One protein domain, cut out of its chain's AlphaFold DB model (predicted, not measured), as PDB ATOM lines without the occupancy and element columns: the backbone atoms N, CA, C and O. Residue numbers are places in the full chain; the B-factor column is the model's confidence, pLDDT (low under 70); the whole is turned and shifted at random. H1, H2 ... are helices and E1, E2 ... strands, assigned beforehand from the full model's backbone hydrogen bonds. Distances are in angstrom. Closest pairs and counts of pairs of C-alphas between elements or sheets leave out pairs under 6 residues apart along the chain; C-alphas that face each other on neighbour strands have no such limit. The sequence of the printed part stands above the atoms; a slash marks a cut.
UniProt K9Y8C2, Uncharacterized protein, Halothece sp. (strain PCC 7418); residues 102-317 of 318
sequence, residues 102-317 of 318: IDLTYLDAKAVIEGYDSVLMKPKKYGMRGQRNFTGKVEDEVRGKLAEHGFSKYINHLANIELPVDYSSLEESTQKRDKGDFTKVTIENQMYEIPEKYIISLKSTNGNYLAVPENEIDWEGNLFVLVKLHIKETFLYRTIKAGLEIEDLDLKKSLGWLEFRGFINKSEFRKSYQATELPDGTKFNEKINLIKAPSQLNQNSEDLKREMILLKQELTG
ATOM      1  N   ILE A 102       7.380 -36.253  20.683       94.88
ATOM      2  CA  ILE A 102       7.827 -35.982  19.329       94.88
ATOM      3  C   ILE A 102       9.290 -35.561  19.371       94.88
ATOM      4  O   ILE A 102       9.719 -34.820  20.261       94.88
ATOM      5  N   ASP A 103      10.071 -36.073  18.425       93.19
ATOM      6  CA  ASP A 103      11.478 -35.715  18.321       93.19
ATOM      7  C   ASP A 103      11.615 -34.313  17.715       93.19
ATOM      8  O   ASP A 103      10.959 -33.950  16.730       93.19
ATOM      9  N   LEU A 104      12.512 -33.536  18.311       89.69
ATOM     10  CA  LEU A 104      12.914 -32.223  17.836       89.69
ATOM     11  C   LEU A 104      14.276 -32.331  17.160       89.69
ATOM     12  O   LEU A 104      15.136 -33.129  17.549       89.69
ATOM     13  N   THR A 105      14.479 -31.496  16.158       87.44
ATOM     14  CA  THR A 105      15.659 -31.430  15.303       87.44
ATOM     15  C   THR A 105      16.215 -30.013  15.280       87.44
ATOM     16  O   THR A 105      15.594 -29.067  15.767       87.44
ATOM     17  N   TYR A 106      17.399 -29.855  14.699       80.69
ATOM     18  CA  TYR A 106      17.972 -28.530  14.474       80.69
ATOM     19  C   TYR A 106      17.186 -27.707  13.437       80.69
ATOM     20  O   TYR A 106      17.267 -26.484  13.483       80.69
ATOM     21  N   LEU A 107      16.382 -28.331  12.564       83.25
ATOM     22  CA  LEU A 107      15.426 -27.607  11.711       83.25
ATOM     23  C   LEU A 107      14.361 -26.876  12.534       83.25
ATOM     24  O   LEU A 107      14.107 -25.703  12.280       83.25
ATOM     25  N   ASP A 108      13.790 -27.543  13.542       86.56
ATOM     26  CA  ASP A 108      12.765 -26.943  14.408       86.56
ATOM     27  C   ASP A 108      13.352 -25.731  15.166       86.56
ATOM     28  O   ASP A 108      12.742 -24.672  15.270       86.56
ATOM     29  N   ALA A 109      14.601 -25.854  15.627       79.94
ATOM     30  CA  ALA A 109      15.341 -24.756  16.245       79.94
ATOM     31  C   ALA A 109      15.615 -23.586  15.297       79.94
ATOM     32  O   ALA A 109      15.467 -22.429  15.685       79.94
ATOM     33  N   LYS A 110      16.043 -23.889  14.068       78.31
ATOM     34  CA  LYS A 110      16.332 -22.890  13.044       78.31
ATOM     35  C   LYS A 110      15.080 -22.073  12.721       78.31
ATOM     36  O   LYS A 110      15.168 -20.852  12.722       78.31
ATOM     37  N   ALA A 111      13.929 -22.728  12.559       81.69
ATOM     38  CA  ALA A 111      12.651 -22.051  12.335       81.69
ATOM     39  C   ALA A 111      12.306 -21.070  13.470       81.69
ATOM     40  O   ALA A 111      11.866 -19.954  13.208       81.69
ATOM     41  N   VAL A 112      12.571 -21.445  14.729       81.44
ATOM     42  CA  VAL A 112      12.403 -20.546  15.884       81.44
ATOM     43  C   VAL A 112      13.321 -19.333  15.820       81.44
ATOM     44  O   VAL A 112      12.846 -18.220  16.027       81.44
ATOM     45  N   ILE A 113      14.605 -19.526  15.521       75.31
ATOM     46  CA  ILE A 113      15.558 -18.414  15.413       75.31
ATOM     47  C   ILE A 113      15.175 -17.481  14.266       75.31
ATOM     48  O   ILE A 113      15.118 -16.277  14.474       75.31
ATOM     49  N   GLU A 114      14.891 -18.020  13.078       75.69
ATOM     50  CA  GLU A 114      14.531 -17.228  11.895       75.69
ATOM     51  C   GLU A 114      13.214 -16.467  12.105       75.69
ATOM     52  O   GLU A 114      13.112 -15.296  11.735       75.69
ATOM     53  N   GLY A 115      12.233 -17.096  12.765       72.62
ATOM     54  CA  GLY A 115      10.988 -16.448  13.170       72.62
ATOM     55  C   GLY A 115      11.240 -15.263  14.105       72.62
ATOM     56  O   GLY A 115      10.758 -14.163  13.841       72.62
ATOM     57  N   TYR A 116      12.075 -15.440  15.133       70.44
ATOM     58  CA  TYR A 116      12.464 -14.343  16.019       70.44
ATOM     59  C   TYR A 116      13.304 -13.268  15.320       70.44
ATOM     60  O   TYR A 116      13.043 -12.091  15.529       70.44
ATOM     61  N   ASP A 117      14.260 -13.626  14.462       63.97
ATOM     62  CA  ASP A 117      15.081 -12.670  13.703       63.97
ATOM     63  C   ASP A 117      14.236 -11.776  12.778       63.97
ATOM     64  O   ASP A 117      14.625 -10.641  12.494       63.97
ATOM     65  N   SER A 118      13.080 -12.268  12.318       57.47
ATOM     66  CA  SER A 118      12.157 -11.503  11.473       57.47
ATOM     67  C   SER A 118      11.362 -10.431  12.233       57.47
ATOM     68  O   SER A 118      10.918  -9.459  11.621       57.47
ATOM     69  N   VAL A 119      11.227 -10.569  13.560       52.28
ATOM     70  CA  VAL A 119      10.385  -9.705  14.413       52.28
ATOM     71  C   VAL A 119      11.206  -8.904  15.431       52.28
ATOM     72  O   VAL A 119      10.898  -7.748  15.720       52.28
ATOM     73  N   LEU A 120      12.300  -9.468  15.943       53.91
ATOM     74  CA  LEU A 120      13.253  -8.774  16.798       53.91
ATOM     75  C   LEU A 120      14.087  -7.828  15.930       53.91
ATOM     76  O   LEU A 120      15.087  -8.221  15.329       53.91
ATOM     77  N   MET A 121      13.700  -6.549  15.881       49.12
ATOM     78  CA  MET A 121      14.562  -5.492  15.350       49.12
ATOM     79  C   MET A 121      15.925  -5.583  16.042       49.12
ATOM     80  O   MET A 121      16.054  -5.222  17.211       49.12
ATOM     81  N   LYS A 122      16.939  -6.102  15.335       44.78
ATOM     82  CA  LYS A 122      18.297  -6.276  15.864       44.78
ATOM     83  C   LYS A 122      18.721  -4.999  16.598       44.78
ATOM     84  O   LYS A 122      18.883  -3.969  15.934       44.78
ATOM     85  N   PRO A 123      18.982  -5.018  17.920       38.94
ATOM     86  CA  PRO A 123      19.729  -3.924  18.513       38.94
ATOM     87  C   PRO A 123      21.078  -3.871  17.787       38.94
ATOM     88  O   PRO A 123      21.799  -4.869  17.702       38.94
ATOM     89  N   LYS A 124      21.383  -2.722  17.172       36.59
ATOM     90  CA  LYS A 124      22.611  -2.474  16.401       36.59
ATOM     91  C   LYS A 124      23.836  -2.934  17.193       36.59
ATOM     92  O   LYS A 124      24.267  -2.192  18.060       36.59
ATOM     93  N   LYS A 125      24.391  -4.111  16.865       36.44
ATOM     94  CA  LYS A 125      25.776  -4.622  17.050       36.44
ATOM     95  C   LYS A 125      26.574  -4.309  18.339       36.44
ATOM     96  O   LYS A 125      27.714  -4.755  18.444       36.44
ATOM     97  N   TYR A 126      26.033  -3.629  19.337       33.97
ATOM     98  CA  TYR A 126      26.747  -3.208  20.532       33.97
ATOM     99  C   TYR A 126      26.262  -4.020  21.729       33.97
ATOM    100  O   TYR A 126      25.185  -3.793  22.267       33.97
ATOM    101  N   GLY A 127      27.096  -4.967  22.163       37.28
ATOM    102  CA  GLY A 127      27.098  -5.379  23.567       37.28
ATOM    103  C   GLY A 127      26.528  -6.749  23.937       37.28
ATOM    104  O   GLY A 127      26.346  -6.987  25.128       37.28
ATOM    105  N   MET A 128      26.349  -7.703  23.012       40.81
ATOM    106  CA  MET A 128      25.948  -9.087  23.374       40.81
ATOM    107  C   MET A 128      26.958  -9.832  24.278       40.81
ATOM    108  O   MET A 128      26.691 -10.943  24.724       40.81
ATOM    109  N   ARG A 129      28.117  -9.235  24.591       37.72
ATOM    110  CA  ARG A 129      29.102  -9.790  25.537       37.72
ATOM    111  C   ARG A 129      28.897  -9.354  26.998       37.72
ATOM    112  O   ARG A 129      29.611  -9.860  27.855       37.72
ATOM    113  N   GLY A 130      27.964  -8.441  27.296       33.50
ATOM    114  CA  GLY A 130      27.923  -7.758  28.601       33.50
ATOM    115  C   GLY A 130      26.717  -8.008  29.514       33.50
ATOM    116  O   GLY A 130      26.807  -7.685  30.694       33.50
ATOM    117  N   GLN A 131      25.597  -8.565  29.040       35.34
ATOM    118  CA  GLN A 131      24.373  -8.653  29.852       35.34
ATOM    119  C   GLN A 131      23.927 -10.098  30.105       35.34
ATOM    120  O   GLN A 131      23.201 -10.689  29.311       35.34
ATOM    121  N   ARG A 132      24.290 -10.641  31.277       38.28
ATOM    122  CA  ARG A 132      23.784 -11.932  31.799       38.28
ATOM    123  C   ARG A 132      22.248 -12.007  31.888       38.28
ATOM    124  O   ARG A 132      21.698 -13.099  31.833       38.28
ATOM    125  N   ASN A 133      21.559 -10.868  31.993       37.25
ATOM    126  CA  ASN A 133      20.092 -10.810  32.071       37.25
ATOM    127  C   ASN A 133      19.398 -10.855  30.695       37.25
ATOM    128  O   ASN A 133      18.201 -11.118  30.636       37.25
ATOM    129  N   PHE A 134      20.131 -10.619  29.599       43.50
ATOM    130  CA  PHE A 134      19.594 -10.663  28.233       43.50
ATOM    131  C   PHE A 134      19.552 -12.101  27.690       43.50
ATOM    132  O   PHE A 134      18.628 -12.470  26.977       43.50
ATOM    133  N   THR A 135      20.502 -12.954  28.091       53.97
ATOM    134  CA  THR A 135      20.567 -14.356  27.643       53.97
ATOM    135  C   THR A 135      19.461 -15.230  28.231       53.97
ATOM    136  O   THR A 135      18.970 -16.101  27.528       53.97
ATOM    137  N   GLY A 136      19.043 -14.989  29.482       57.38
ATOM    138  CA  GLY A 136      18.011 -15.798  30.148       57.38
ATOM    139  C   GLY A 136      16.607 -15.621  29.561       57.38
ATOM    140  O   GLY A 136      15.938 -16.607  29.278       57.38
ATOM    141  N   LYS A 137      16.183 -14.375  29.306       63.16
ATOM    142  CA  LYS A 137      14.853 -14.096  28.733       63.16
ATOM    143  C   LYS A 137      14.706 -14.632  27.308       63.16
ATOM    144  O   LYS A 137      13.719 -15.288  27.011       63.16
ATOM    145  N   VAL A 138      15.720 -14.419  26.466       66.00
ATOM    146  CA  VAL A 138      15.742 -14.952  25.094       66.00
ATOM    147  C   VAL A 138      15.768 -16.483  25.100       66.00
ATOM    148  O   VAL A 138      15.117 -17.119  24.282       66.00
ATOM    149  N   GLU A 139      16.495 -17.098  26.036       69.44
ATOM    150  CA  GLU A 139      16.498 -18.554  26.207       69.44
ATOM    151  C   GLU A 139      15.115 -19.101  26.580       69.44
ATOM    152  O   GLU A 139      14.683 -20.102  26.002       69.44
ATOM    153  N   ASP A 140      14.412 -18.449  27.505       71.12
ATOM    154  CA  ASP A 140      13.061 -18.843  27.905       71.12
ATOM    155  C   ASP A 140      12.043 -18.644  26.770       71.12
ATOM    156  O   ASP A 140      11.204 -19.516  26.545       71.12
ATOM    157  N   GLU A 141      12.165 -17.565  25.996       75.38
ATOM    158  CA  GLU A 141      11.356 -17.292  24.801       75.38
ATOM    159  C   GLU A 141      11.580 -18.337  23.694       75.38
ATOM    160  O   GLU A 141      10.630 -18.956  23.210       75.38
ATOM    161  N   VAL A 142      12.841 -18.636  23.362       77.88
ATOM    162  CA  VAL A 142      13.197 -19.688  22.394       77.88
ATOM    163  C   VAL A 142      12.691 -21.054  22.857       77.88
ATOM    164  O   VAL A 142      12.193 -21.831  22.044       77.88
ATOM    165  N   ARG A 143      12.779 -21.367  24.157       80.81
ATOM    166  CA  ARG A 143      12.186 -22.590  24.722       80.81
ATOM    167  C   ARG A 143      10.664 -22.594  24.603       80.81
ATOM    168  O   ARG A 143      10.106 -23.637  24.275       80.81
ATOM    169  N   GLY A 144      10.002 -21.468  24.853       83.88
ATOM    170  CA  GLY A 144       8.557 -21.312  24.671       83.88
ATOM    171  C   GLY A 144       8.138 -21.655  23.243       83.88
ATOM    172  O   GLY A 144       7.411 -22.625  23.031       83.88
ATOM    173  N   LYS A 145       8.720 -20.972  22.252       86.62
ATOM    174  CA  LYS A 145       8.394 -21.202  20.836       86.62
ATOM    175  C   LYS A 145       8.806 -22.578  20.336       86.62
ATOM    176  O   LYS A 145       8.098 -23.179  19.536       86.62
ATOM    177  N   LEU A 146       9.914 -23.134  20.829       88.06
ATOM    178  CA  LEU A 146      10.287 -24.508  20.497       88.06
ATOM    179  C   LEU A 146       9.274 -25.523  21.051       88.06
ATOM    180  O   LEU A 146       9.035 -26.555  20.423       88.06
ATOM    181  N   ALA A 147       8.666 -25.244  22.207       91.44
ATOM    182  CA  ALA A 147       7.581 -26.062  22.731       91.44
ATOM    183  C   ALA A 147       6.320 -25.944  21.866       91.44
ATOM    184  O   ALA A 147       5.711 -26.974  21.585       91.44
ATOM    185  N   GLU A 148       5.975 -24.742  21.394       92.62
ATOM    186  CA  GLU A 148       4.869 -24.521  20.451       92.62
ATOM    187  C   GLU A 148       5.090 -25.282  19.135       92.62
ATOM    188  O   GLU A 148       4.228 -26.055  18.717       92.62
ATOM    189  N   HIS A 149       6.283 -25.177  18.539       92.62
ATOM    190  CA  HIS A 149       6.670 -25.952  17.349       92.62
ATOM    191  C   HIS A 149       6.577 -27.453  17.574       92.62
ATOM    192  O   HIS A 149       5.984 -28.178  16.776       92.62
ATOM    193  N   GLY A 150       7.137 -27.935  18.685       94.50
ATOM    194  CA  GLY A 150       7.052 -29.342  19.038       94.50
ATOM    195  C   GLY A 150       5.605 -29.798  19.211       94.50
ATOM    196  O   GLY A 150       5.236 -30.863  18.725       94.50
ATOM    197  N   PHE A 151       4.764 -29.000  19.863       95.56
ATOM    198  CA  PHE A 151       3.373 -29.367  20.080       95.56
ATOM    199  C   PHE A 151       2.586 -29.366  18.768       95.56
ATOM    200  O   PHE A 151       1.883 -30.333  18.493       95.56
ATOM    201  N   SER A 152       2.786 -28.365  17.911       95.31
ATOM    202  CA  SER A 152       2.214 -28.319  16.561       95.31
ATOM    203  C   SER A 152       2.596 -29.554  15.740       95.31
ATOM    204  O   SER A 152       1.732 -30.251  15.205       95.31
ATOM    205  N   LYS A 153       3.881 -29.926  15.743       95.56
ATOM    206  CA  LYS A 153       4.387 -31.145  15.094       95.56
ATOM    207  C   LYS A 153       3.750 -32.419  15.658       95.56
ATOM    208  O   LYS A 153       3.452 -33.346  14.907       95.56
ATOM    209  N   TYR A 154       3.537 -32.474  16.972       95.81
ATOM    210  CA  TYR A 154       2.866 -33.589  17.639       95.81
ATOM    211  C   TYR A 154       1.382 -33.684  17.249       95.81
ATOM    212  O   TYR A 154       0.916 -34.775  16.925       95.81
ATOM    213  N   ILE A 155       0.654 -32.565  17.200       95.94
ATOM    214  CA  ILE A 155      -0.743 -32.525  16.742       95.94
ATOM    215  C   ILE A 155      -0.859 -32.924  15.271       95.94
ATOM    216  O   ILE A 155      -1.719 -33.742  14.937       95.94
ATOM    217  N   ASN A 156       0.047 -32.452  14.412       95.00
ATOM    218  CA  ASN A 156       0.078 -32.863  13.012       95.00
ATOM    219  C   ASN A 156       0.291 -34.378  12.882       95.00
ATOM    220  O   ASN A 156      -0.448 -35.059  12.175       95.00
ATOM    221  N   HIS A 157       1.220 -34.944  13.655       93.81
ATOM    222  CA  HIS A 157       1.423 -36.392  13.693       93.81
ATOM    223  C   HIS A 157       0.178 -37.170  14.161       93.81
ATOM    224  O   HIS A 157      -0.095 -38.256  13.650       93.81
ATOM    225  N   LEU A 158      -0.576 -36.637  15.128       92.81
ATOM    226  CA  LEU A 158      -1.750 -37.306  15.693       92.81
ATOM    227  C   LEU A 158      -2.998 -37.217  14.808       92.81
ATOM    228  O   LEU A 158      -3.729 -38.206  14.681       92.81
ATOM    229  N   ALA A 159      -3.273 -36.034  14.258       92.56
ATOM    230  CA  ALA A 159      -4.557 -35.689  13.651       92.56
ATOM    231  C   ALA A 159      -4.451 -35.135  12.221       92.56
ATOM    232  O   ALA A 159      -5.485 -34.898  11.602       92.56
ATOM    233  N   ASN A 160      -3.239 -34.975  11.675       92.81
ATOM    234  CA  ASN A 160      -2.983 -34.350  10.372       92.81
ATOM    235  C   ASN A 160      -3.550 -32.920  10.291       92.81
ATOM    236  O   ASN A 160      -4.289 -32.566   9.367       92.81
ATOM    237  N   ILE A 161      -3.258 -32.145  11.335       92.56
ATOM    238  CA  ILE A 161      -3.683 -30.763  11.539       92.56
ATOM    239  C   ILE A 161      -2.455 -29.939  11.915       92.56
ATOM    240  O   ILE A 161      -1.687 -30.335  12.791       92.56
ATOM    241  N   GLU A 162      -2.291 -28.780  11.292       93.50
ATOM    242  CA  GLU A 162      -1.162 -27.895  11.552       93.50
ATOM    243  C   GLU A 162      -1.596 -26.728  12.435       93.50
ATOM    244  O   GLU A 162      -2.536 -26.003  12.114       93.50
ATOM    245  N   LEU A 163      -0.897 -26.530  13.550       93.06
ATOM    246  CA  LEU A 163      -1.095 -25.376  14.422       93.06
ATOM    247  C   LEU A 163       0.001 -24.342  14.109       93.06
ATOM    248  O   LEU A 163       1.142 -24.536  14.540       93.06
ATOM    249  N   PRO A 164      -0.272 -23.297  13.306       90.69
ATOM    250  CA  PRO A 164       0.724 -22.278  12.998       90.69
ATOM    251  C   PRO A 164       1.185 -21.577  14.280       90.69
ATOM    252  O   PRO A 164       0.367 -21.169  15.102       90.69
ATOM    253  N   VAL A 165       2.501 -21.453  14.436       88.38
ATOM    254  CA  VAL A 165       3.140 -20.778  15.573       88.38
ATOM    255  C   VAL A 165       3.206 -19.285  15.286       88.38
ATOM    256  O   VAL A 165       3.743 -18.883  14.251       88.38
ATOM    257  N   ASP A 166       2.675 -18.470  16.195       83.38
ATOM    258  CA  ASP A 166       2.734 -17.014  16.077       83.38
ATOM    259  C   ASP A 166       4.051 -16.470  16.650       83.38
ATOM    260  O   ASP A 166       4.470 -16.841  17.746       83.38
ATOM    261  N   TYR A 167       4.704 -15.586  15.900       75.50
ATOM    262  CA  TYR A 167       5.935 -14.888  16.289       75.50
ATOM    263  C   TYR A 167       5.729 -13.387  16.477       75.50
ATOM    264  O   TYR A 167       6.706 -12.673  16.694       75.50
ATOM    265  N   SER A 168       4.491 -12.899  16.356       69.88
ATOM    266  CA  SER A 168       4.170 -11.486  16.505       69.88
ATOM    267  C   SER A 168       4.708 -10.939  17.833       69.88
ATOM    268  O   SER A 168       4.679 -11.594  18.877       69.88
ATOM    269  N   SER A 169       5.286  -9.736  17.788       58.09
ATOM    270  CA  SER A 169       5.721  -9.051  19.001       58.09
ATOM    271  C   SER A 169       4.482  -8.726  19.823       58.09
ATOM    272  O   SER A 169       3.580  -8.078  19.291       58.09
ATOM    273  N   LEU A 170       4.468  -9.129  21.096       51.28
ATOM    274  CA  LEU A 170       3.481  -8.667  22.072       51.28
ATOM    275  C   LEU A 170       3.321  -7.150  21.920       51.28
ATOM    276  O   LEU A 170       4.257  -6.401  22.212       51.28
ATOM    277  N   GLU A 171       2.169  -6.688  21.434       45.28
ATOM    278  CA  GLU A 171       1.866  -5.262  21.481       45.28
ATOM    279  C   GLU A 171       1.913  -4.836  22.956       45.28
ATOM    280  O   GLU A 171       1.400  -5.549  23.823       45.28
ATOM    281  N   GLU A 172       2.519  -3.682  23.260       40.66
ATOM    282  CA  GLU A 172       2.614  -3.095  24.610       40.66
ATOM    283  C   GLU A 172       1.235  -2.667  25.175       40.66
ATOM    284  O   GLU A 172       1.099  -1.645  25.848       40.66
ATOM    285  N   SER A 173       0.168  -3.422  24.911       41.19
ATOM    286  CA  SER A 173      -1.131  -3.201  25.527       41.19
ATOM    287  C   SER A 173      -1.101  -3.752  26.955       41.19
ATOM    288  O   SER A 173      -0.920  -4.941  27.219       41.19
ATOM    289  N   THR A 174      -1.276  -2.854  27.915       43.44
ATOM    290  CA  THR A 174      -1.117  -3.077  29.357       43.44
ATOM    291  C   THR A 174      -2.150  -4.016  29.996       43.44
ATOM    292  O   THR A 174      -2.164  -4.141  31.220       43.44
ATOM    293  N   GLN A 175      -3.021  -4.686  29.228       43.00
ATOM    294  CA  GLN A 175      -4.132  -5.466  29.799       43.00
ATOM    295  C   GLN A 175      -4.472  -6.801  29.124       43.00
ATOM    296  O   GLN A 175      -5.274  -7.546  29.686       43.00
ATOM    297  N   LYS A 176      -3.892  -7.158  27.974       44.88
ATOM    298  CA  LYS A 176      -4.190  -8.443  27.319       44.88
ATOM    299  C   LYS A 176      -2.899  -9.126  26.899       44.88
ATOM    300  O   LYS A 176      -2.403  -8.896  25.805       44.88
ATOM    301  N   ARG A 177      -2.361  -9.962  27.786       50.75
ATOM    302  CA  ARG A 177      -1.494 -11.054  27.339       50.75
ATOM    303  C   ARG A 177      -2.337 -12.011  26.475       50.75
ATOM    304  O   ARG A 177      -3.559 -12.062  26.626       50.75
ATOM    305  N   ASP A 178      -1.669 -12.669  25.537       55.94
ATOM    306  CA  ASP A 178      -2.204 -13.405  24.384       55.94
ATOM    307  C   ASP A 178      -3.480 -14.226  24.633       55.94
ATOM    308  O   ASP A 178      -3.645 -14.850  25.681       55.94
ATOM    309  N   LYS A 179      -4.381 -14.267  23.635       58.19
ATOM    310  CA  LYS A 179      -5.605 -15.101  23.622       58.19
ATOM    311  C   LYS A 179      -5.274 -16.594  23.441       58.19
ATOM    312  O   LYS A 179      -5.760 -17.229  22.508       58.19
ATOM    313  N   GLY A 180      -4.444 -17.144  24.316       64.00
ATOM    314  CA  GLY A 180      -3.848 -18.466  24.157       64.00
ATOM    315  C   GLY A 180      -2.746 -18.517  23.104       64.00
ATOM    316  O   GLY A 180      -2.490 -17.552  22.388       64.00
ATOM    317  N   ASP A 181      -2.079 -19.666  23.043       82.19
ATOM    318  CA  ASP A 181      -0.876 -19.875  22.232       82.19
ATOM    319  C   ASP A 181      -1.224 -20.301  20.796       82.19
ATOM    320  O   ASP A 181      -0.479 -20.019  19.860       82.19
ATOM    321  N   PHE A 182      -2.387 -20.937  20.599       88.69
ATOM    322  CA  PHE A 182      -2.911 -21.282  19.276       88.69
ATOM    323  C   PHE A 182      -4.358 -20.820  19.110       88.69
ATOM    324  O   PHE A 182      -5.282 -21.358  19.726       88.69
ATOM    325  N   THR A 183      -4.539 -19.844  18.224       87.62
ATOM    326  CA  THR A 183      -5.841 -19.264  17.853       87.62
ATOM    327  C   THR A 183      -6.258 -19.603  16.427       87.62
ATOM    328  O   THR A 183      -7.417 -19.421  16.069       87.62
ATOM    329  N   LYS A 184      -5.338 -20.135  15.618       91.38
ATOM    330  CA  LYS A 184      -5.566 -20.519  14.222       91.38
ATOM    331  C   LYS A 184      -5.084 -21.931  13.968       91.38
ATOM    332  O   LYS A 184      -4.224 -22.444  14.680       91.38
ATOM    333  N   VAL A 185      -5.624 -22.539  12.923       94.38
ATOM    334  CA  VAL A 185      -5.292 -23.894  12.497       94.38
ATOM    335  C   VAL A 185      -5.283 -23.981  10.976       94.38
ATOM    336  O   VAL A 185      -6.101 -23.349  10.316       94.38
ATOM    337  N   THR A 186      -4.362 -24.759  10.413       94.56
ATOM    338  CA  THR A 186      -4.337 -25.081   8.985       94.56
ATOM    339  C   THR A 186      -4.767 -26.530   8.784       94.56
ATOM    340  O   THR A 186      -4.199 -27.458   9.362       94.56
ATOM    341  N   ILE A 187      -5.806 -26.722   7.973       92.25
ATOM    342  CA  ILE A 187      -6.372 -28.022   7.614       92.25
ATOM    343  C   ILE A 187      -6.470 -28.052   6.094       92.25
ATOM    344  O   ILE A 187      -7.059 -27.155   5.503       92.25
ATOM    345  N   GLU A 188      -5.892 -29.072   5.455       89.19
ATOM    346  CA  GLU A 188      -5.962 -29.232   3.989       89.19
ATOM    347  C   GLU A 188      -5.480 -27.971   3.230       89.19
ATOM    348  O   GLU A 188      -6.041 -27.587   2.209       89.19
ATOM    349  N   ASN A 189      -4.412 -27.332   3.734       88.62
ATOM    350  CA  ASN A 189      -3.823 -26.072   3.241       88.62
ATOM    351  C   ASN A 189      -4.722 -24.827   3.347       88.62
ATOM    352  O   ASN A 189      -4.379 -23.776   2.805       88.62
ATOM    353  N   GLN A 190      -5.847 -24.915   4.053       92.75
ATOM    354  CA  GLN A 190      -6.711 -23.782   4.350       92.75
ATOM    355  C   GLN A 190      -6.588 -23.393   5.826       92.75
ATOM    356  O   GLN A 190      -6.612 -24.248   6.711       92.75
ATOM    357  N   MET A 191      -6.444 -22.094   6.088       95.06
ATOM    358  CA  MET A 191      -6.357 -21.545   7.441       95.06
ATOM    359  C   MET A 191      -7.752 -21.215   7.979       95.06
ATOM    360  O   MET A 191      -8.572 -20.622   7.277       95.06
ATOM    361  N   TYR A 192      -7.989 -21.563   9.238       94.69
ATOM    362  CA  TYR A 192      -9.226 -21.326   9.968       94.69
ATOM    363  C   TYR A 192      -8.924 -20.700  11.332       94.69
ATOM    364  O   TYR A 192      -7.899 -21.001  11.950       94.69
ATOM    365  N   GLU A 193      -9.839 -19.867  11.818       93.06
ATOM    366  CA  GLU A 193      -9.840 -19.422  13.213       93.06
ATOM    367  C   GLU A 193     -10.369 -20.558  14.102       93.06
ATOM    368  O   GLU A 193     -11.385 -21.181  13.790       93.06
ATOM    369  N   ILE A 194      -9.679 -20.840  15.207       91.38
ATOM    370  CA  ILE A 194     -10.083 -21.864  16.172       91.38
ATOM    371  C   ILE A 194     -11.260 -21.317  17.004       91.38
ATOM    372  O   ILE A 194     -11.133 -20.244  17.602       91.38
ATOM    373  N   PRO A 195     -12.396 -22.037  17.104       90.75
ATOM    374  CA  PRO A 195     -13.501 -21.639  17.972       90.75
ATOM    375  C   PRO A 195     -13.049 -21.527  19.430       90.75
ATOM    376  O   PRO A 195     -12.239 -22.328  19.888       90.75
ATOM    377  N   GLU A 196     -13.619 -20.593  20.198       87.12
ATOM    378  CA  GLU A 196     -13.169 -20.276  21.567       87.12
ATOM    379  C   GLU A 196     -13.015 -21.513  22.471       87.12
ATOM    380  O   GLU A 196     -12.029 -21.649  23.198       87.12
ATOM    381  N   LYS A 197     -13.947 -22.467  22.368       88.56
ATOM    382  CA  LYS A 197     -13.931 -23.728  23.126       88.56
ATOM    383  C   LYS A 197     -12.737 -24.647  22.825       88.56
ATOM    384  O   LYS A 197     -12.474 -25.544  23.622       88.56
ATOM    385  N   TYR A 198     -12.023 -24.429  21.725       89.75
ATOM    386  CA  TYR A 198     -10.855 -25.204  21.304       89.75
ATOM    387  C   TYR A 198      -9.548 -24.406  21.341       89.75
ATOM    388  O   TYR A 198      -8.508 -24.980  21.027       89.75
ATOM    389  N   ILE A 199      -9.562 -23.122  21.729       90.88
ATOM    390  CA  ILE A 199      -8.327 -22.330  21.862       90.88
ATOM    391  C   ILE A 199      -7.401 -23.018  22.865       90.88
ATOM    392  O   ILE A 199      -7.816 -23.348  23.984       90.88
ATOM    393  N   ILE A 200      -6.151 -23.218  22.456       91.12
ATOM    394  CA  ILE A 200      -5.166 -23.997  23.200       91.12
ATOM    395  C   ILE A 200      -4.195 -23.053  23.906       91.12
ATOM    396  O   ILE A 200      -3.560 -22.225  23.253       91.12
ATOM    397  N   SER A 201      -4.028 -23.238  25.218       91.19
ATOM    398  CA  SER A 201      -2.885 -22.699  25.957       91.19
ATOM    399  C   SER A 201      -1.838 -23.772  26.189       91.19
ATOM    400  O   SER A 201      -2.132 -24.817  26.773       91.19
ATOM    401  N   LEU A 202      -0.600 -23.500  25.808       90.00
ATOM    402  CA  LEU A 202       0.543 -24.367  26.005       90.00
ATOM    403  C   LEU A 202       1.421 -23.846  27.151       90.00
ATOM    404  O   LEU A 202       1.937 -22.736  27.113       90.00
ATOM    405  N   LYS A 203       1.665 -24.674  28.172       87.50
ATOM    406  CA  LYS A 203       2.551 -24.341  29.302       87.50
ATOM    407  C   LYS A 203       3.782 -25.245  29.319       87.50
ATOM    408  O   LYS A 203       3.668 -26.469  29.238       87.50
ATOM    409  N   SER A 204       4.969 -24.631  29.422       68.94
ATOM    410  CA  SER A 204       6.261 -25.271  29.095       68.94
ATOM    411  C   SER A 204       7.384 -25.079  30.140       68.94
ATOM    412  O   SER A 204       8.339 -25.859  30.179       68.94
ATOM    413  N   THR A 205       7.305 -24.099  31.048       54.88
ATOM    414  CA  THR A 205       8.471 -23.623  31.826       54.88
ATOM    415  C   THR A 205       8.837 -24.512  33.034       54.88
ATOM    416  O   THR A 205       8.567 -24.196  34.187       54.88
ATOM    417  N   ASN A 206       9.517 -25.631  32.727       57.66
ATOM    418  CA  ASN A 206      10.004 -26.771  33.543       57.66
ATOM    419  C   ASN A 206       9.117 -28.032  33.560       57.66
ATOM    420  O   ASN A 206       9.590 -29.103  33.971       57.66
ATOM    421  N   GLY A 207       7.882 -27.943  33.047       62.69
ATOM    422  CA  GLY A 207       7.033 -29.084  32.657       62.69
ATOM    423  C   GLY A 207       6.651 -30.064  33.775       62.69
ATOM    424  O   GLY A 207       6.257 -31.204  33.508       62.69
ATOM    425  N   ASN A 208       6.827 -29.657  35.033       81.62
ATOM    426  CA  ASN A 208       6.554 -30.492  36.199       81.62
ATOM    427  C   ASN A 208       5.143 -30.267  36.748       81.62
ATOM    428  O   ASN A 208       4.541 -31.214  37.234       81.62
ATOM    429  N   TYR A 209       4.595 -29.062  36.613       88.00
ATOM    430  CA  TYR A 209       3.223 -28.736  36.989       88.00
ATOM    431  C   TYR A 209       2.608 -27.842  35.924       88.00
ATOM    432  O   TYR A 209       3.309 -27.041  35.305       88.00
ATOM    433  N   LEU A 210       1.299 -27.973  35.740       90.12
ATOM    434  CA  LEU A 210       0.500 -26.960  35.076       90.12
ATOM    435  C   LEU A 210       0.115 -25.942  36.148       90.12
ATOM    436  O   LEU A 210      -0.622 -26.291  37.069       90.12
ATOM    437  N   ALA A 211       0.662 -24.734  36.054       89.31
ATOM    438  CA  ALA A 211       0.403 -23.647  36.987       89.31
ATOM    439  C   ALA A 211       0.062 -22.377  36.209       89.31
ATOM    440  O   ALA A 211       0.823 -21.980  35.327       89.31
ATOM    441  N   VAL A 212      -1.079 -21.773  36.529       88.69
ATOM    442  CA  VAL A 212      -1.574 -20.549  35.885       88.69
ATOM    443  C   VAL A 212      -2.078 -19.604  36.970       88.69
ATOM    444  O   VAL A 212      -2.844 -20.055  37.829       88.69
ATOM    445  N   PRO A 213      -1.699 -18.316  36.964       87.94
ATOM    446  CA  PRO A 213      -2.241 -17.364  37.923       87.94
ATOM    447  C   PRO A 213      -3.766 -17.254  37.786       87.94
ATOM    448  O   PRO A 213      -4.305 -17.240  36.682       87.94
ATOM    449  N   GLU A 214      -4.490 -17.175  38.899       88.38
ATOM    450  CA  GLU A 214      -5.960 -17.203  38.890       88.38
ATOM    451  C   GLU A 214      -6.565 -16.036  38.098       88.38
ATOM    452  O   GLU A 214      -7.536 -16.212  37.368       88.38
ATOM    453  N   ASN A 215      -5.937 -14.860  38.159       84.44
ATOM    454  CA  ASN A 215      -6.322 -13.689  37.371       84.44
ATOM    455  C   ASN A 215      -6.006 -13.834  35.868       84.44
ATOM    456  O   ASN A 215      -6.305 -12.922  35.094       84.44
ATOM    457  N   GLU A 216      -5.343 -14.924  35.470       83.44
ATOM    458  CA  GLU A 216      -4.874 -15.175  34.108       83.44
ATOM    459  C   GLU A 216      -5.693 -16.234  33.351       83.44
ATOM    460  O   GLU A 216      -5.739 -16.234  32.124       83.44
ATOM    461  N   ILE A 217      -6.470 -17.052  34.065       84.62
ATOM    462  CA  ILE A 217      -7.202 -18.188  33.482       84.62
ATOM    463  C   ILE A 217      -8.187 -17.821  32.362       84.62
ATOM    464  O   ILE A 217      -8.461 -18.638  31.479       84.62
ATOM    465  N   ASP A 218      -8.766 -16.622  32.397       79.56
ATOM    466  CA  ASP A 218      -9.820 -16.261  31.454       79.56
ATOM    467  C   ASP A 218      -9.306 -15.953  30.052       79.56
ATOM    468  O   ASP A 218     -10.020 -16.236  29.089       79.56
ATOM    469  N   TRP A 219      -8.065 -15.490  29.916       73.81
ATOM    470  CA  TRP A 219      -7.500 -15.098  28.625       73.81
ATOM    471  C   TRP A 219      -6.630 -16.167  27.957       73.81
ATOM    472  O   TRP A 219      -6.457 -16.113  26.746       73.81
ATOM    473  N   GLU A 220      -6.170 -17.184  28.685       72.31
ATOM    474  CA  GLU A 220      -5.217 -18.170  28.152       72.31
ATOM    475  C   GLU A 220      -5.812 -19.194  27.160       72.31
ATOM    476  O   GLU A 220      -5.069 -19.880  26.474       72.31
ATOM    477  N   GLY A 221      -7.136 -19.281  27.003       81.25
ATOM    478  CA  GLY A 221      -7.799 -20.268  26.128       81.25
ATOM    479  C   GLY A 221      -8.595 -21.315  26.905       81.25
ATOM    480  O   GLY A 221      -8.662 -21.253  28.129       81.25
ATOM    481  N   ASN A 222      -9.269 -22.248  26.226       90.06
ATOM    482  CA  ASN A 222     -10.165 -23.215  26.878       90.06
ATOM    483  C   ASN A 222      -9.516 -24.582  27.146       90.06
ATOM    484  O   ASN A 222      -9.921 -25.270  28.084       90.06
ATOM    485  N   LEU A 223      -8.505 -24.959  26.364       92.25
ATOM    486  CA  LEU A 223      -7.770 -26.211  26.504       92.25
ATOM    487  C   LEU A 223      -6.358 -25.926  27.021       92.25
ATOM    488  O   LEU A 223      -5.533 -25.377  26.298       92.25
ATOM    489  N   PHE A 224      -6.056 -26.311  28.258       93.75
ATOM    490  CA  PHE A 224      -4.720 -26.147  28.830       93.75
ATOM    491  C   PHE A 224      -3.898 -27.403  28.588       93.75
ATOM    492  O   PHE A 224      -4.304 -28.504  28.961       93.75
ATOM    493  N   VAL A 225      -2.721 -27.236  28.003       94.06
ATOM    494  CA  VAL A 225      -1.810 -28.316  27.646       94.06
ATOM    495  C   VAL A 225      -0.489 -28.124  28.374       94.06
ATOM    496  O   VAL A 225       0.170 -27.093  28.250       94.06
ATOM    497  N   LEU A 226      -0.067 -29.153  29.108       94.31
ATOM    498  CA  LEU A 226       1.245 -29.197  29.735       94.31
ATOM    499  C   LEU A 226       2.211 -29.999  28.868       94.31
ATOM    500  O   LEU A 226       1.983 -31.178  28.569       94.31
ATOM    501  N   VAL A 227       3.343 -29.385  28.544       93.88
ATOM    502  CA  VAL A 227       4.447 -30.046  27.850       93.88
ATOM    503  C   VAL A 227       5.764 -29.861  28.589       93.88
ATOM    504  O   VAL A 227       5.911 -29.011  29.467       93.88
ATOM    505  N   LYS A 228       6.742 -30.698  28.248       92.50
ATOM    506  CA  LYS A 228       8.100 -30.613  28.776       92.50
ATOM    507  C   LYS A 228       9.120 -30.804  27.666       92.50
ATOM    508  O   LYS A 228       9.108 -31.820  26.979       92.50
ATOM    509  N   LEU A 229      10.032 -29.849  27.526       89.69
ATOM    510  CA  LEU A 229      11.166 -29.960  26.615       89.69
ATOM    511  C   LEU A 229      12.318 -30.735  27.261       89.69
ATOM    512  O   LEU A 229      12.806 -30.373  28.330       89.69
ATOM    513  N   HIS A 230      12.792 -31.764  26.563       89.44
ATOM    514  CA  HIS A 230      13.971 -32.557  26.911       89.44
ATOM    515  C   HIS A 230      15.067 -32.314  25.877       89.44
ATOM    516  O   HIS A 230      15.326 -33.129  24.988       89.44
ATOM    517  N   ILE A 231      15.689 -31.144  25.981       81.75
ATOM    518  CA  ILE A 231      16.781 -30.691  25.115       81.75
ATOM    519  C   ILE A 231      18.101 -30.701  25.889       81.75
ATOM    520  O   ILE A 231      18.132 -30.492  27.101       81.75
ATOM    521  N   LYS A 232      19.217 -30.948  25.200       69.25
ATOM    522  CA  LYS A 232      20.547 -30.884  25.828       69.25
ATOM    523  C   LYS A 232      20.899 -29.425  26.136       69.25
ATOM    524  O   LYS A 232      20.799 -28.588  25.251       69.25
ATOM    525  N   GLU A 233      21.375 -29.113  27.342       60.50
ATOM    526  CA  GLU A 233      21.723 -27.732  27.753       60.50
ATOM    527  C   GLU A 233      22.779 -27.069  26.848       60.50
ATOM    528  O   GLU A 233      22.763 -25.857  26.645       60.50
ATOM    529  N   THR A 234      23.646 -27.864  26.212       58.62
ATOM    530  CA  THR A 234      24.630 -27.382  25.229       58.62
ATOM    531  C   THR A 234      24.001 -26.736  23.994       58.62
ATOM    532  O   THR A 234      24.700 -26.035  23.266       58.62
ATOM    533  N   PHE A 235      22.708 -26.961  23.748       56.44
ATOM    534  CA  PHE A 235      21.980 -26.401  22.622       56.44
ATOM    535  C   PHE A 235      21.701 -24.908  22.782       56.44
ATOM    536  O   PHE A 235      22.123 -24.175  21.911       56.44
ATOM    537  N   LEU A 236      21.074 -24.416  23.856       56.53
ATOM    538  CA  LEU A 236      20.674 -22.995  23.931       56.53
ATOM    539  C   LEU A 236      21.863 -22.045  23.850       56.53
ATOM    540  O   LEU A 236      21.840 -21.077  23.096       56.53
ATOM    541  N   TYR A 237      22.955 -22.414  24.515       55.56
ATOM    542  CA  TYR A 237      24.215 -21.694  24.408       55.56
ATOM    543  C   TYR A 237      24.783 -21.701  22.980       55.56
ATOM    544  O   TYR A 237      25.302 -20.686  22.525       55.56
ATOM    545  N   ARG A 238      24.690 -22.826  22.255       51.94
ATOM    546  CA  ARG A 238      25.156 -22.918  20.865       51.94
ATOM    547  C   ARG A 238      24.204 -22.244  19.895       51.94
ATOM    548  O   ARG A 238      24.701 -21.574  19.027       51.94
ATOM    549  N   THR A 239      22.896 -22.352  20.055       52.38
ATOM    550  CA  THR A 239      21.846 -21.825  19.170       52.38
ATOM    551  C   THR A 239      21.764 -20.305  19.231       52.38
ATOM    552  O   THR A 239      21.750 -19.658  18.192       52.38
ATOM    553  N   ILE A 240      21.855 -19.725  20.433       52.97
ATOM    554  CA  ILE A 240      21.980 -18.269  20.626       52.97
ATOM    555  C   ILE A 240      23.305 -17.756  20.038       52.97
ATOM    556  O   ILE A 240      23.369 -16.657  19.495       52.97
ATOM    557  N   LYS A 241      24.374 -18.560  20.106       50.03
ATOM    558  CA  LYS A 241      25.675 -18.225  19.512       50.03
ATOM    559  C   LYS A 241      25.741 -18.526  18.002       50.03
ATOM    560  O   LYS A 241      26.511 -17.879  17.306       50.03
ATOM    561  N   ALA A 242      24.925 -19.455  17.500       43.50
ATOM    562  CA  ALA A 242      24.916 -20.005  16.142       43.50
ATOM    563  C   ALA A 242      23.872 -19.370  15.224       43.50
ATOM    564  O   ALA A 242      23.864 -19.704  14.045       43.50
ATOM    565  N   GLY A 243      23.179 -18.311  15.654       50.41
ATOM    566  CA  GLY A 243      22.834 -17.240  14.706       50.41
ATOM    567  C   GLY A 243      24.047 -16.768  13.864       50.41
ATOM    568  O   GLY A 243      23.876 -16.036  12.898       50.41
ATOM    569  N   LEU A 244      25.273 -17.206  14.210       48.12
ATOM    570  CA  LEU A 244      26.527 -17.008  13.487       48.12
ATOM    571  C   LEU A 244      27.159 -18.275  12.839       48.12
ATOM    572  O   LEU A 244      28.150 -18.097  12.144       48.12
ATOM    573  N   GLU A 245      26.657 -19.514  13.016       47.78
ATOM    574  CA  GLU A 245      27.329 -20.756  12.518       47.78
ATOM    575  C   GLU A 245      26.347 -21.891  12.091       47.78
ATOM    576  O   GLU A 245      26.573 -23.071  12.358       47.78
ATOM    577  N   ILE A 246      25.214 -21.567  11.448       52.53
ATOM    578  CA  ILE A 246      24.218 -22.565  10.971       52.53
ATOM    579  C   ILE A 246      24.732 -23.443   9.809       52.53
ATOM    580  O   ILE A 246      24.201 -24.532   9.595       52.53
ATOM    581  N   GLU A 247      25.759 -23.011   9.075       51.72
ATOM    582  CA  GLU A 247      26.187 -23.642   7.813       51.72
ATOM    583  C   GLU A 247      26.827 -25.038   7.983       51.72
ATOM    584  O   GLU A 247      26.730 -25.857   7.071       51.72
ATOM    585  N   ASP A 248      27.363 -25.362   9.168       57.12
ATOM    586  CA  ASP A 248      28.076 -26.628   9.435       57.12
ATOM    587  C   ASP A 248      27.246 -27.684  10.201       57.12
ATOM    588  O   ASP A 248      27.743 -28.761  10.554       57.12
ATOM    589  N   LEU A 249      25.974 -27.403  10.510       63.59
ATOM    590  CA  LEU A 249      25.120 -28.308  11.289       63.59
ATOM    591  C   LEU A 249      24.277 -29.223  10.390       63.59
ATOM    592  O   LEU A 249      23.489 -28.759   9.570       63.59
ATOM    593  N   ASP A 250      24.341 -30.541  10.624       72.62
ATOM    594  CA  ASP A 250      23.332 -31.475  10.103       72.62
ATOM    595  C   ASP A 250      21.970 -31.161  10.741       72.62
ATOM    596  O   ASP A 250      21.679 -31.549  11.879       72.62
ATOM    597  N   LEU A 251      21.130 -30.447   9.989       75.44
ATOM    598  CA  LEU A 251      19.853 -29.932  10.473       75.44
ATOM    599  C   LEU A 251      18.853 -31.044  10.831       75.44
ATOM    600  O   LEU A 251      17.937 -30.820  11.626       75.44
ATOM    601  N   LYS A 252      19.038 -32.259  10.297       80.50
ATOM    602  CA  LYS A 252      18.186 -33.420  10.598       80.50
ATOM    603  C   LYS A 252      18.570 -34.115  11.901       80.50
ATOM    604  O   LYS A 252      17.826 -34.972  12.380       80.50
ATOM    605  N   LYS A 253      19.712 -33.763  12.495       80.25
ATOM    606  CA  LYS A 253      20.164 -34.359  13.749       80.25
ATOM    607  C   LYS A 253      19.186 -34.046  14.880       80.25
ATOM    608  O   LYS A 253      18.648 -32.943  14.982       80.25
ATOM    609  N   SER A 254      18.982 -35.030  15.756       82.44
ATOM    610  CA  SER A 254      18.138 -34.862  16.938       82.44
ATOM    611  C   SER A 254      18.717 -33.796  17.868       82.44
ATOM    612  O   SER A 254      19.871 -33.867  18.306       82.44
ATOM    613  N   LEU A 255      17.868 -32.828  18.173       82.69
ATOM    614  CA  LEU A 255      18.061 -31.807  19.186       82.69
ATOM    615  C   LEU A 255      17.682 -32.336  20.580       82.69
ATOM    616  O   LEU A 255      18.327 -32.054  21.594       82.69
ATOM    617  N   GLY A 256      16.616 -33.116  20.619       89.12
ATOM    618  CA  GLY A 256      15.967 -33.575  21.829       89.12
ATOM    619  C   GLY A 256      14.556 -34.012  21.488       89.12
ATOM    620  O   GLY A 256      14.292 -34.463  20.373       89.12
ATOM    621  N   TRP A 257      13.647 -33.868  22.439       92.25
ATOM    622  CA  TRP A 257      12.252 -34.238  22.245       92.25
ATOM    623  C   TRP A 257      11.335 -33.397  23.128       92.25
ATOM    624  O   TRP A 257      11.750 -32.873  24.164       92.25
ATOM    625  N   LEU A 258      10.086 -33.268  22.702       93.94
ATOM    626  CA  LEU A 258       9.006 -32.710  23.504       93.94
ATOM    627  C   LEU A 258       8.200 -33.862  24.105       93.94
ATOM    628  O   LEU A 258       7.858 -34.810  23.401       93.94
ATOM    629  N   GLU A 259       7.887 -33.775  25.391       94.38
ATOM    630  CA  GLU A 259       6.963 -34.663  26.089       94.38
ATOM    631  C   GLU A 259       5.621 -33.968  26.299       94.38
ATOM    632  O   GLU A 259       5.548 -32.927  26.950       94.38
ATOM    633  N   PHE A 260       4.549 -34.587  25.828       94.38
ATOM    634  CA  PHE A 260       3.190 -34.261  26.220       94.38
ATOM    635  C   PHE A 260       2.884 -34.861  27.599       94.38
ATOM    636  O   PHE A 260       2.889 -36.081  27.788       94.38
ATOM    637  N   ARG A 261       2.627 -33.996  28.584       93.31
ATOM    638  CA  ARG A 261       2.404 -34.386  29.987       93.31
ATOM    639  C   ARG A 261       0.923 -34.505  30.336       93.31
ATOM    640  O   ARG A 261       0.603 -35.134  31.344       93.31
ATOM    641  N   GLY A 262       0.055 -33.943  29.500       94.31
ATOM    642  CA  GLY A 262      -1.396 -34.059  29.567       94.31
ATOM    643  C   GLY A 262      -2.101 -32.745  29.242       94.31
ATOM    644  O   GLY A 262      -1.456 -31.710  29.067       94.31
ATOM    645  N   PHE A 263      -3.426 -32.798  29.180       95.19
ATOM    646  CA  PHE A 263      -4.290 -31.646  28.949       95.19
ATOM    647  C   PHE A 263      -5.496 -31.637  29.889       95.19
ATOM    648  O   PHE A 263      -5.820 -32.655  30.505       95.19
ATOM    649  N   ILE A 264      -6.148 -30.485  30.013       94.81
ATOM    650  CA  ILE A 264      -7.350 -30.296  30.826       94.81
ATOM    651  C   ILE A 264      -8.178 -29.126  30.283       94.81
ATOM    652  O   ILE A 264      -7.629 -28.147  29.778       94.81
ATOM    653  N   ASN A 265      -9.501 -29.209  30.401       94.31
ATOM    654  CA  ASN A 265     -10.391 -28.109  30.032       94.31
ATOM    655  C   ASN A 265     -10.433 -27.031  31.124       94.31
ATOM    656  O   ASN A 265     -10.341 -27.338  32.314       94.31
ATOM    657  N   LYS A 266     -10.660 -25.768  30.742       93.62
ATOM    658  CA  LYS A 266     -10.733 -24.616  31.662       93.62
ATOM    659  C   LYS A 266     -11.688 -24.851  32.834       93.62
ATOM    660  O   LYS A 266     -11.355 -24.539  33.974       93.62
ATOM    661  N   SER A 267     -12.868 -25.412  32.573       92.69
ATOM    662  CA  SER A 267     -13.897 -25.664  33.594       92.69
ATOM    663  C   SER A 267     -13.438 -26.643  34.681       92.69
ATOM    664  O   SER A 267     -13.760 -26.461  35.856       92.69
ATOM    665  N   GLU A 268     -12.665 -27.660  34.308       93.25
ATOM    666  CA  GLU A 268     -12.064 -28.613  35.240       93.25
ATOM    667  C   GLU A 268     -10.831 -28.015  35.918       93.25
ATOM    668  O   GLU A 268     -10.639 -28.182  37.121       93.25
ATOM    669  N   PHE A 269     -10.027 -27.252  35.176       93.25
ATOM    670  CA  PHE A 269      -8.834 -26.601  35.700       93.25
ATOM    671  C   PHE A 269      -9.147 -25.499  36.721       93.25
ATOM    672  O   PHE A 269      -8.385 -25.301  37.663       93.25
ATOM    673  N   ARG A 270     -10.313 -24.849  36.643       92.44
ATOM    674  CA  ARG A 270     -10.812 -23.944  37.697       92.44
ATOM    675  C   ARG A 270     -11.000 -24.631  39.055       92.44
ATOM    676  O   ARG A 270     -11.005 -23.954  40.073       92.44
ATOM    677  N   LYS A 271     -11.116 -25.962  39.090       91.38
ATOM    678  CA  LYS A 271     -11.235 -26.771  40.319       91.38
ATOM    679  C   LYS A 271      -9.870 -27.263  40.823       91.38
ATOM    680  O   LYS A 271      -9.771 -28.326  41.432       91.38
ATOM    681  N   SER A 272      -8.796 -26.552  40.490       91.69
ATOM    682  CA  SER A 272      -7.432 -26.923  40.872       91.69
ATOM    683  C   SER A 272      -7.081 -26.477  42.283       91.69
ATOM    684  O   SER A 272      -7.729 -25.611  42.865       91.69
ATOM    685  N   TYR A 273      -6.007 -27.058  42.816       91.25
ATOM    686  CA  TYR A 273      -5.411 -26.572  44.049       91.25
ATOM    687  C   TYR A 273      -4.891 -25.143  43.848       91.25
ATOM    688  O   TYR A 273      -4.258 -24.857  42.831       91.25
ATOM    689  N   GLN A 274      -5.166 -24.269  44.812       92.69
ATOM    690  CA  GLN A 274      -4.774 -22.865  44.793       92.69
ATOM    691  C   GLN A 274      -3.617 -22.632  45.763       92.69
ATOM    692  O   GLN A 274      -3.749 -22.913  46.954       92.69
ATOM    693  N   ALA A 275      -2.493 -22.115  45.268       89.94
ATOM    694  CA  ALA A 275      -1.364 -21.744  46.118       89.94
ATOM    695  C   ALA A 275      -0.490 -20.644  45.506       89.94
ATOM    696  O   ALA A 275      -0.476 -20.427  44.294       89.94
ATOM    697  N   THR A 276       0.273 -19.970  46.364       89.25
ATOM    698  CA  THR A 276       1.322 -19.011  45.987       89.25
ATOM    699  C   THR A 276       2.687 -19.679  45.800       89.25
ATOM    700  O   THR A 276       3.653 -19.019  45.425       89.25
ATOM    701  N   GLU A 277       2.786 -20.993  46.013       86.75
ATOM    702  CA  GLU A 277       3.994 -21.788  45.797       86.75
ATOM    703  C   GLU A 277       3.673 -23.144  45.155       86.75
ATOM    704  O   GLU A 277       2.612 -23.732  45.376       86.75
ATOM    705  N   LEU A 278       4.601 -23.644  44.340       83.56
ATOM    706  CA  LEU A 278       4.561 -25.005  43.824       83.56
ATOM    707  C   LEU A 278       4.886 -26.014  44.934       83.56
ATOM    708  O   LEU A 278       5.633 -25.707  45.864       83.56
ATOM    709  N   PRO A 279       4.461 -27.280  44.796       80.25
ATOM    710  CA  PRO A 279       4.719 -28.311  45.807       80.25
ATOM    711  C   PRO A 279       6.188 -28.745  45.941       80.25
ATOM    712  O   PRO A 279       6.510 -29.657  46.707       80.25
ATOM    713  N   ASP A 280       7.084 -28.196  45.126       77.75
ATOM    714  CA  ASP A 280       8.535 -28.334  45.264       77.75
ATOM    715  C   ASP A 280       9.188 -27.150  46.000       77.75
ATOM    716  O   ASP A 280      10.407 -27.141  46.155       77.75
ATOM    717  N   GLY A 281       8.387 -26.199  46.496       79.69
ATOM    718  CA  GLY A 281       8.832 -25.006  47.215       79.69
ATOM    719  C   GLY A 281       9.131 -23.808  46.310       79.69
ATOM    720  O   GLY A 281       9.563 -22.767  46.807       79.69
ATOM    721  N   THR A 282       8.924 -23.920  44.992       80.56
ATOM    722  CA  THR A 282       9.087 -22.783  44.076       80.56
ATOM    723  C   THR A 282       8.012 -21.734  44.352       80.56
ATOM    724  O   THR A 282       6.830 -21.988  44.135       80.56
ATOM    725  N   LYS A 283       8.406 -20.546  44.808       80.56
ATOM    726  CA  LYS A 283       7.475 -19.452  45.116       80.56
ATOM    727  C   LYS A 283       7.099 -18.661  43.867       80.56
ATOM    728  O   LYS A 283       7.962 -18.331  43.056       80.56
ATOM    729  N   PHE A 284       5.824 -18.308  43.755       74.75
ATOM    730  CA  PHE A 284       5.334 -17.292  42.830       74.75
ATOM    731  C   PHE A 284       5.333 -15.924  43.530       74.75
ATOM    732  O   PHE A 284       5.201 -15.851  44.752       74.75
ATOM    733  N   ASN A 285       5.490 -14.834  42.774       67.94
ATOM    734  CA  ASN A 285       5.441 -13.463  43.305       67.94
ATOM    735  C   ASN A 285       4.014 -13.121  43.786       67.94
ATOM    736  O   ASN A 285       3.258 -12.503  43.041       67.94
ATOM    737  N   GLU A 286       3.641 -13.581  44.985       65.56
ATOM    738  CA  GLU A 286       2.414 -13.293  45.762       65.56
ATOM    739  C   GLU A 286       1.055 -13.604  45.099       65.56
ATOM    740  O   GLU A 286       0.024 -13.586  45.768       65.56
ATOM    741  N   LYS A 287       1.023 -13.960  43.813       81.56
ATOM    742  CA  LYS A 287      -0.199 -14.330  43.092       81.56
ATOM    743  C   LYS A 287      -0.622 -15.768  43.388       81.56
ATOM    744  O   LYS A 287       0.198 -16.690  43.348       81.56
ATOM    745  N   ILE A 288      -1.920 -15.965  43.609       89.94
ATOM    746  CA  ILE A 288      -2.530 -17.295  43.701       89.94
ATOM    747  C   ILE A 288      -2.516 -17.936  42.311       89.94
ATOM    748  O   ILE A 288      -2.937 -17.326  41.328       89.94
ATOM    749  N   ASN A 289      -2.015 -19.166  42.235       90.62
ATOM    750  CA  ASN A 289      -1.983 -19.976  41.025       90.62
ATOM    751  C   ASN A 289      -2.898 -21.189  41.177       90.62
ATOM    752  O   ASN A 289      -2.942 -21.807  42.239       90.62
ATOM    753  N   LEU A 290      -3.568 -21.558  40.088       91.94
ATOM    754  CA  LEU A 290      -4.260 -22.829  39.909       91.94
ATOM    755  C   LEU A 290      -3.236 -23.879  39.477       91.94
ATOM    756  O   LEU A 290      -2.545 -23.680  38.481       91.94
ATOM    757  N   ILE A 291      -3.117 -24.972  40.233       91.44
ATOM    758  CA  ILE A 291      -2.035 -25.952  40.081       91.44
ATOM    759  C   ILE A 291      -2.590 -27.368  39.878       91.44
ATOM    760  O   ILE A 291      -3.347 -27.884  40.706       91.44
ATOM    761  N   LYS A 292      -2.133 -28.037  38.812       91.19
ATOM    762  CA  LYS A 292      -2.313 -29.479  38.579       91.19
ATOM    763  C   LYS A 292      -0.976 -30.171  38.332       91.19
ATOM    764  O   LYS A 292      -0.116 -29.688  37.593       91.19
ATOM    765  N   ALA A 293      -0.816 -31.348  38.924       89.19
ATOM    766  CA  ALA A 293       0.242 -32.283  38.580       89.19
ATOM    767  C   ALA A 293      -0.102 -33.049  37.286       89.19
ATOM    768  O   ALA A 293      -1.277 -33.279  37.003       89.19
ATOM    769  N   PRO A 294       0.903 -33.536  36.537       88.62
ATOM    770  CA  PRO A 294       0.710 -34.283  35.296       88.62
ATOM    771  C   PRO A 294      -0.258 -35.464  35.405       88.62
ATOM    772  O   PRO A 294      -1.032 -35.694  34.484       88.62
ATOM    773  N   SER A 295      -0.254 -36.204  36.517       86.44
ATOM    774  CA  SER A 295      -1.147 -37.358  36.698       86.44
ATOM    775  C   SER A 295      -2.612 -36.981  36.951       86.44
ATOM    776  O   SER A 295      -3.458 -37.868  36.956       86.44
ATOM    777  N   GLN A 296      -2.910 -35.702  37.210       89.00
ATOM    778  CA  GLN A 296      -4.275 -35.172  37.307       89.00
ATOM    779  C   GLN A 296      -4.777 -34.618  35.964       89.00
ATOM    780  O   GLN A 296      -5.920 -34.177  35.879       89.00
ATOM    781  N   LEU A 297      -3.927 -34.592  34.936       92.56
ATOM    782  CA  LEU A 297      -4.294 -34.185  33.584       92.56
ATOM    783  C   LEU A 297      -4.743 -35.407  32.780       92.56
ATOM    784  O   LEU A 297      -4.310 -36.532  33.050       92.56
ATOM    785  N   ASN A 298      -5.537 -35.195  31.731       94.50
ATOM    786  CA  ASN A 298      -5.762 -36.245  30.751       94.50
ATOM    787  C   ASN A 298      -4.465 -36.470  29.965       94.50
ATOM    788  O   ASN A 298      -4.023 -35.626  29.191       94.50
ATOM    789  N   GLN A 299      -3.824 -37.613  30.182       92.00
ATOM    790  CA  GLN A 299      -2.576 -37.967  29.511       92.00
ATOM    791  C   GLN A 299      -2.783 -38.915  28.314       92.00
ATOM    792  O   GLN A 299      -1.813 -39.447  27.763       92.00
ATOM    793  N   ASN A 300      -4.024 -39.226  27.949       92.19
ATOM    794  CA  ASN A 300      -4.334 -40.110  26.836       92.19
ATOM    795  C   ASN A 300      -4.248 -39.338  25.510       92.19
ATOM    796  O   ASN A 300      -5.028 -38.424  25.255       92.19
ATOM    797  N   SER A 301      -3.298 -39.719  24.654       89.88
ATOM    798  CA  SER A 301      -3.105 -39.089  23.344       89.88
ATOM    799  C   SER A 301      -4.300 -39.286  22.411       89.88
ATOM    800  O   SER A 301      -4.546 -38.429  21.569       89.88
ATOM    801  N   GLU A 302      -5.057 -40.378  22.566       93.06
ATOM    802  CA  GLU A 302      -6.244 -40.639  21.741       93.06
ATOM    803  C   GLU A 302      -7.399 -39.692  22.071       93.06
ATOM    804  O   GLU A 302      -8.149 -39.310  21.175       93.06
ATOM    805  N   ASP A 303      -7.519 -39.265  23.330       94.69
ATOM    806  CA  ASP A 303      -8.540 -38.291  23.717       94.69
ATOM    807  C   ASP A 303      -8.189 -36.913  23.148       94.69
ATOM    808  O   ASP A 303      -9.041 -36.266  22.547       94.69
ATOM    809  N   LEU A 304      -6.915 -36.506  23.214       93.94
ATOM    810  CA  LEU A 304      -6.459 -35.273  22.565       93.94
ATOM    811  C   LEU A 304      -6.671 -35.325  21.045       93.94
ATOM    812  O   LEU A 304      -7.161 -34.371  20.449       93.94
ATOM    813  N   LYS A 305      -6.334 -36.453  20.408       94.62
ATOM    814  CA  LYS A 305      -6.588 -36.664  18.980       94.62
ATOM    815  C   LYS A 305      -8.074 -36.524  18.654       94.62
ATOM    816  O   LYS A 305      -8.406 -35.922  17.637       94.62
ATOM    817  N   ARG A 306      -8.962 -37.051  19.501       94.94
ATOM    818  CA  ARG A 306     -10.412 -36.899  19.336       94.94
ATOM    819  C   ARG A 306     -10.828 -35.432  19.381       94.94
ATOM    820  O   ARG A 306     -11.554 -35.021  18.487       94.94
ATOM    821  N   GLU A 307     -10.335 -34.648  20.340       93.81
ATOM    822  CA  GLU A 307     -10.608 -33.200  20.398       93.81
ATOM    823  C   GLU A 307     -10.177 -32.488  19.108       93.81
ATOM    824  O   GLU A 307     -10.919 -31.683  18.553       93.81
ATOM    825  N   MET A 308      -9.006 -32.839  18.574       94.75
ATOM    826  CA  MET A 308      -8.497 -32.262  17.326       94.75
ATOM    827  C   MET A 308      -9.319 -32.683  16.097       94.75
ATOM    828  O   MET A 308      -9.548 -31.876  15.199       94.75
ATOM    829  N   ILE A 309      -9.811 -33.923  16.057       93.75
ATOM    830  CA  ILE A 309     -10.722 -34.387  14.999       93.75
ATOM    831  C   ILE A 309     -12.067 -33.657  15.083       93.75
ATOM    832  O   ILE A 309     -12.579 -33.243  14.047       93.75
ATOM    833  N   LEU A 310     -12.617 -33.461  16.285       94.31
ATOM    834  CA  LEU A 310     -13.857 -32.701  16.481       94.31
ATOM    835  C   LEU A 310     -13.696 -31.246  16.021       94.31
ATOM    836  O   LEU A 310     -14.559 -30.736  15.310       94.31
ATOM    837  N   LEU A 311     -12.565 -30.608  16.345       93.62
ATOM    838  CA  LEU A 311     -12.212 -29.284  15.823       93.62
ATOM    839  C   LEU A 311     -12.200 -29.275  14.286       93.62
ATOM    840  O   LEU A 311     -12.804 -28.400  13.668       93.62
ATOM    841  N   LYS A 312     -11.548 -30.262  13.657       93.31
ATOM    842  CA  LYS A 312     -11.526 -30.384  12.193       93.31
ATOM    843  C   LYS A 312     -12.931 -30.549  11.609       93.31
ATOM    844  O   LYS A 312     -13.251 -29.876  10.630       93.31
ATOM    845  N   GLN A 313     -13.756 -31.408  12.202       93.75
ATOM    846  CA  GLN A 313     -15.134 -31.650  11.767       93.75
ATOM    847  C   GLN A 313     -15.979 -30.380  11.828       93.75
ATOM    848  O   GLN A 313     -16.705 -30.077  10.888       93.75
ATOM    849  N   GLU A 314     -15.842 -29.603  12.899       94.62
ATOM    850  CA  GLU A 314     -16.574 -28.349  13.070       94.62
ATOM    851  C   GLU A 314     -16.177 -27.288  12.042       94.62
ATOM    852  O   GLU A 314     -17.039 -26.597  11.505       94.62
ATOM    853  N   LEU A 315     -14.884 -27.184  11.730       93.12
ATOM    854  CA  LEU A 315     -14.369 -26.178  10.801       93.12
ATOM    855  C   LEU A 315     -14.580 -26.537   9.328       93.12
ATOM    856  O   LEU A 315     -14.749 -25.649   8.493       93.12
ATOM    857  N   THR A 316     -14.562 -27.828   8.996       91.62
ATOM    858  CA  THR A 316     -14.651 -28.305   7.605       91.62
ATOM    859  C   THR A 316     -16.022 -28.872   7.235       91.62
ATOM    860  O   THR A 316     -16.300 -29.073   6.053       91.62
ATOM    861  N   GLY A 317     -16.883 -29.139   8.222       83.31
ATOM    862  CA  GLY A 317     -18.166 -29.816   8.036       83.31
ATOM    863  C   GLY A 317     -18.048 -31.297   7.651       83.31
ATOM    864  O   GLY A 317     -19.015 -31.850   7.128       83.31
TER     865      GLY A 317
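What this domain is: This is residues 102 to 317 of the 318 residues of an uncharacterized protein of Halothece sp. (strain PCC 7418) (UniProt K9Y8C2). A strongly twisted four-stranded sheet, curled like part of a barrel, wraps round the long helix H2. Near the end of the large sheet where E6 begins and E7 ends lie a small three-stranded sheet, E5 E9 E8, and, away from it, helix H5 with the hairpin E2 E3 near its residues 311 to 316; H1 and H3 lie towards the other end of E6 and E7, and residues 121 to 127 and 129 to 134 stick out. The 216 printed residues hold five named helices and nine named strands, in the order E1 H1 H2 E2 E3 E4 E5 E6 H3 E7 H4 E8 E9 H5, and the class is mixed. The large sheet runs E1 E7 E6 E4 and is mixed; the other two are antiparallel. The whole is compact, with a radius of gyration of the C-alphas of 17.9 A and spans of 48 by 45 by 33 A.

Where its parts are: The large sheet has E1, residues 102 to 105, starting at C-alpha 102 (7.827, -35.982, 19.329); E7, 254 to 265, 32.1 A long; E6, 223 to 231, 25.0 A; and E4, 200 to 203. H2, residues 132 to 159, is 41.2 A long. H1 is 106 to 119, 20.3 A; H3 is 234 to 242; H4 is 266 to 269. E5 is 210 to 213, E9 289 to 292, E8 273 to 275, E2 184 to 187, E3 190 to 193. H5, residues 301 to 316, is 22.3 A long and ends at C-alpha 316 (-14.651, -28.305, 7.605).

How they stand to each other: E7 is antiparallel to E1 (N 104 and O 256, 2.9 A) and to E6 (N 259 and O 228, 2.8 A); E6 and E4 are parallel (N 225 and O 201, 2.8 A). H2 is on one face of this sheet, which curls round it, and the two make two layers, a helix on one face of a sheet; the closest C-alphas of H2 and E7 are those of Gly 150 and Leu 258, 5.9 A apart. With its residues 108 to 113 H1 touches H2 at a steep tilt of 60 degrees, opposite ways, closest C-alphas Val 112 and Lys 145, 6.4 A. H3 is close to H2 but not clearly touching, at Glu 139 and Leu 236, 6.5 A. H5 touches residues 155 to 159 of H2, about perpendicular at 77 degrees, closest C-alphas Ala 159 and Lys 305, 5.8 A. H4 only grazes the large sheet. E9 is antiparallel to E5 (N 212 and O 290, 3.1 A) and forms a hairpin with E8 (N 291 and O 273, 2.8 A); E2 and E3 form another (N 185 and O 192, 2.9 A). In H3 and H5 every O i to N i+4 pair is within hydrogen-bond range, in H1 9 of 10, in H2 21 of 24; H4 is too short.

The domain as a whole: The farthest C-alphas, Gly 130 and Gly 317, are 55.1 A apart. The printed part has no cut. Long links are H1 to H2, H2 to E2, H3 to E7 and E8 to E9. Mean pLDDT of the printed part is 78.3, under 70 in residues 117 to 139, 168 to 180, 204 to 207, 232 to 249 and 285 to 286.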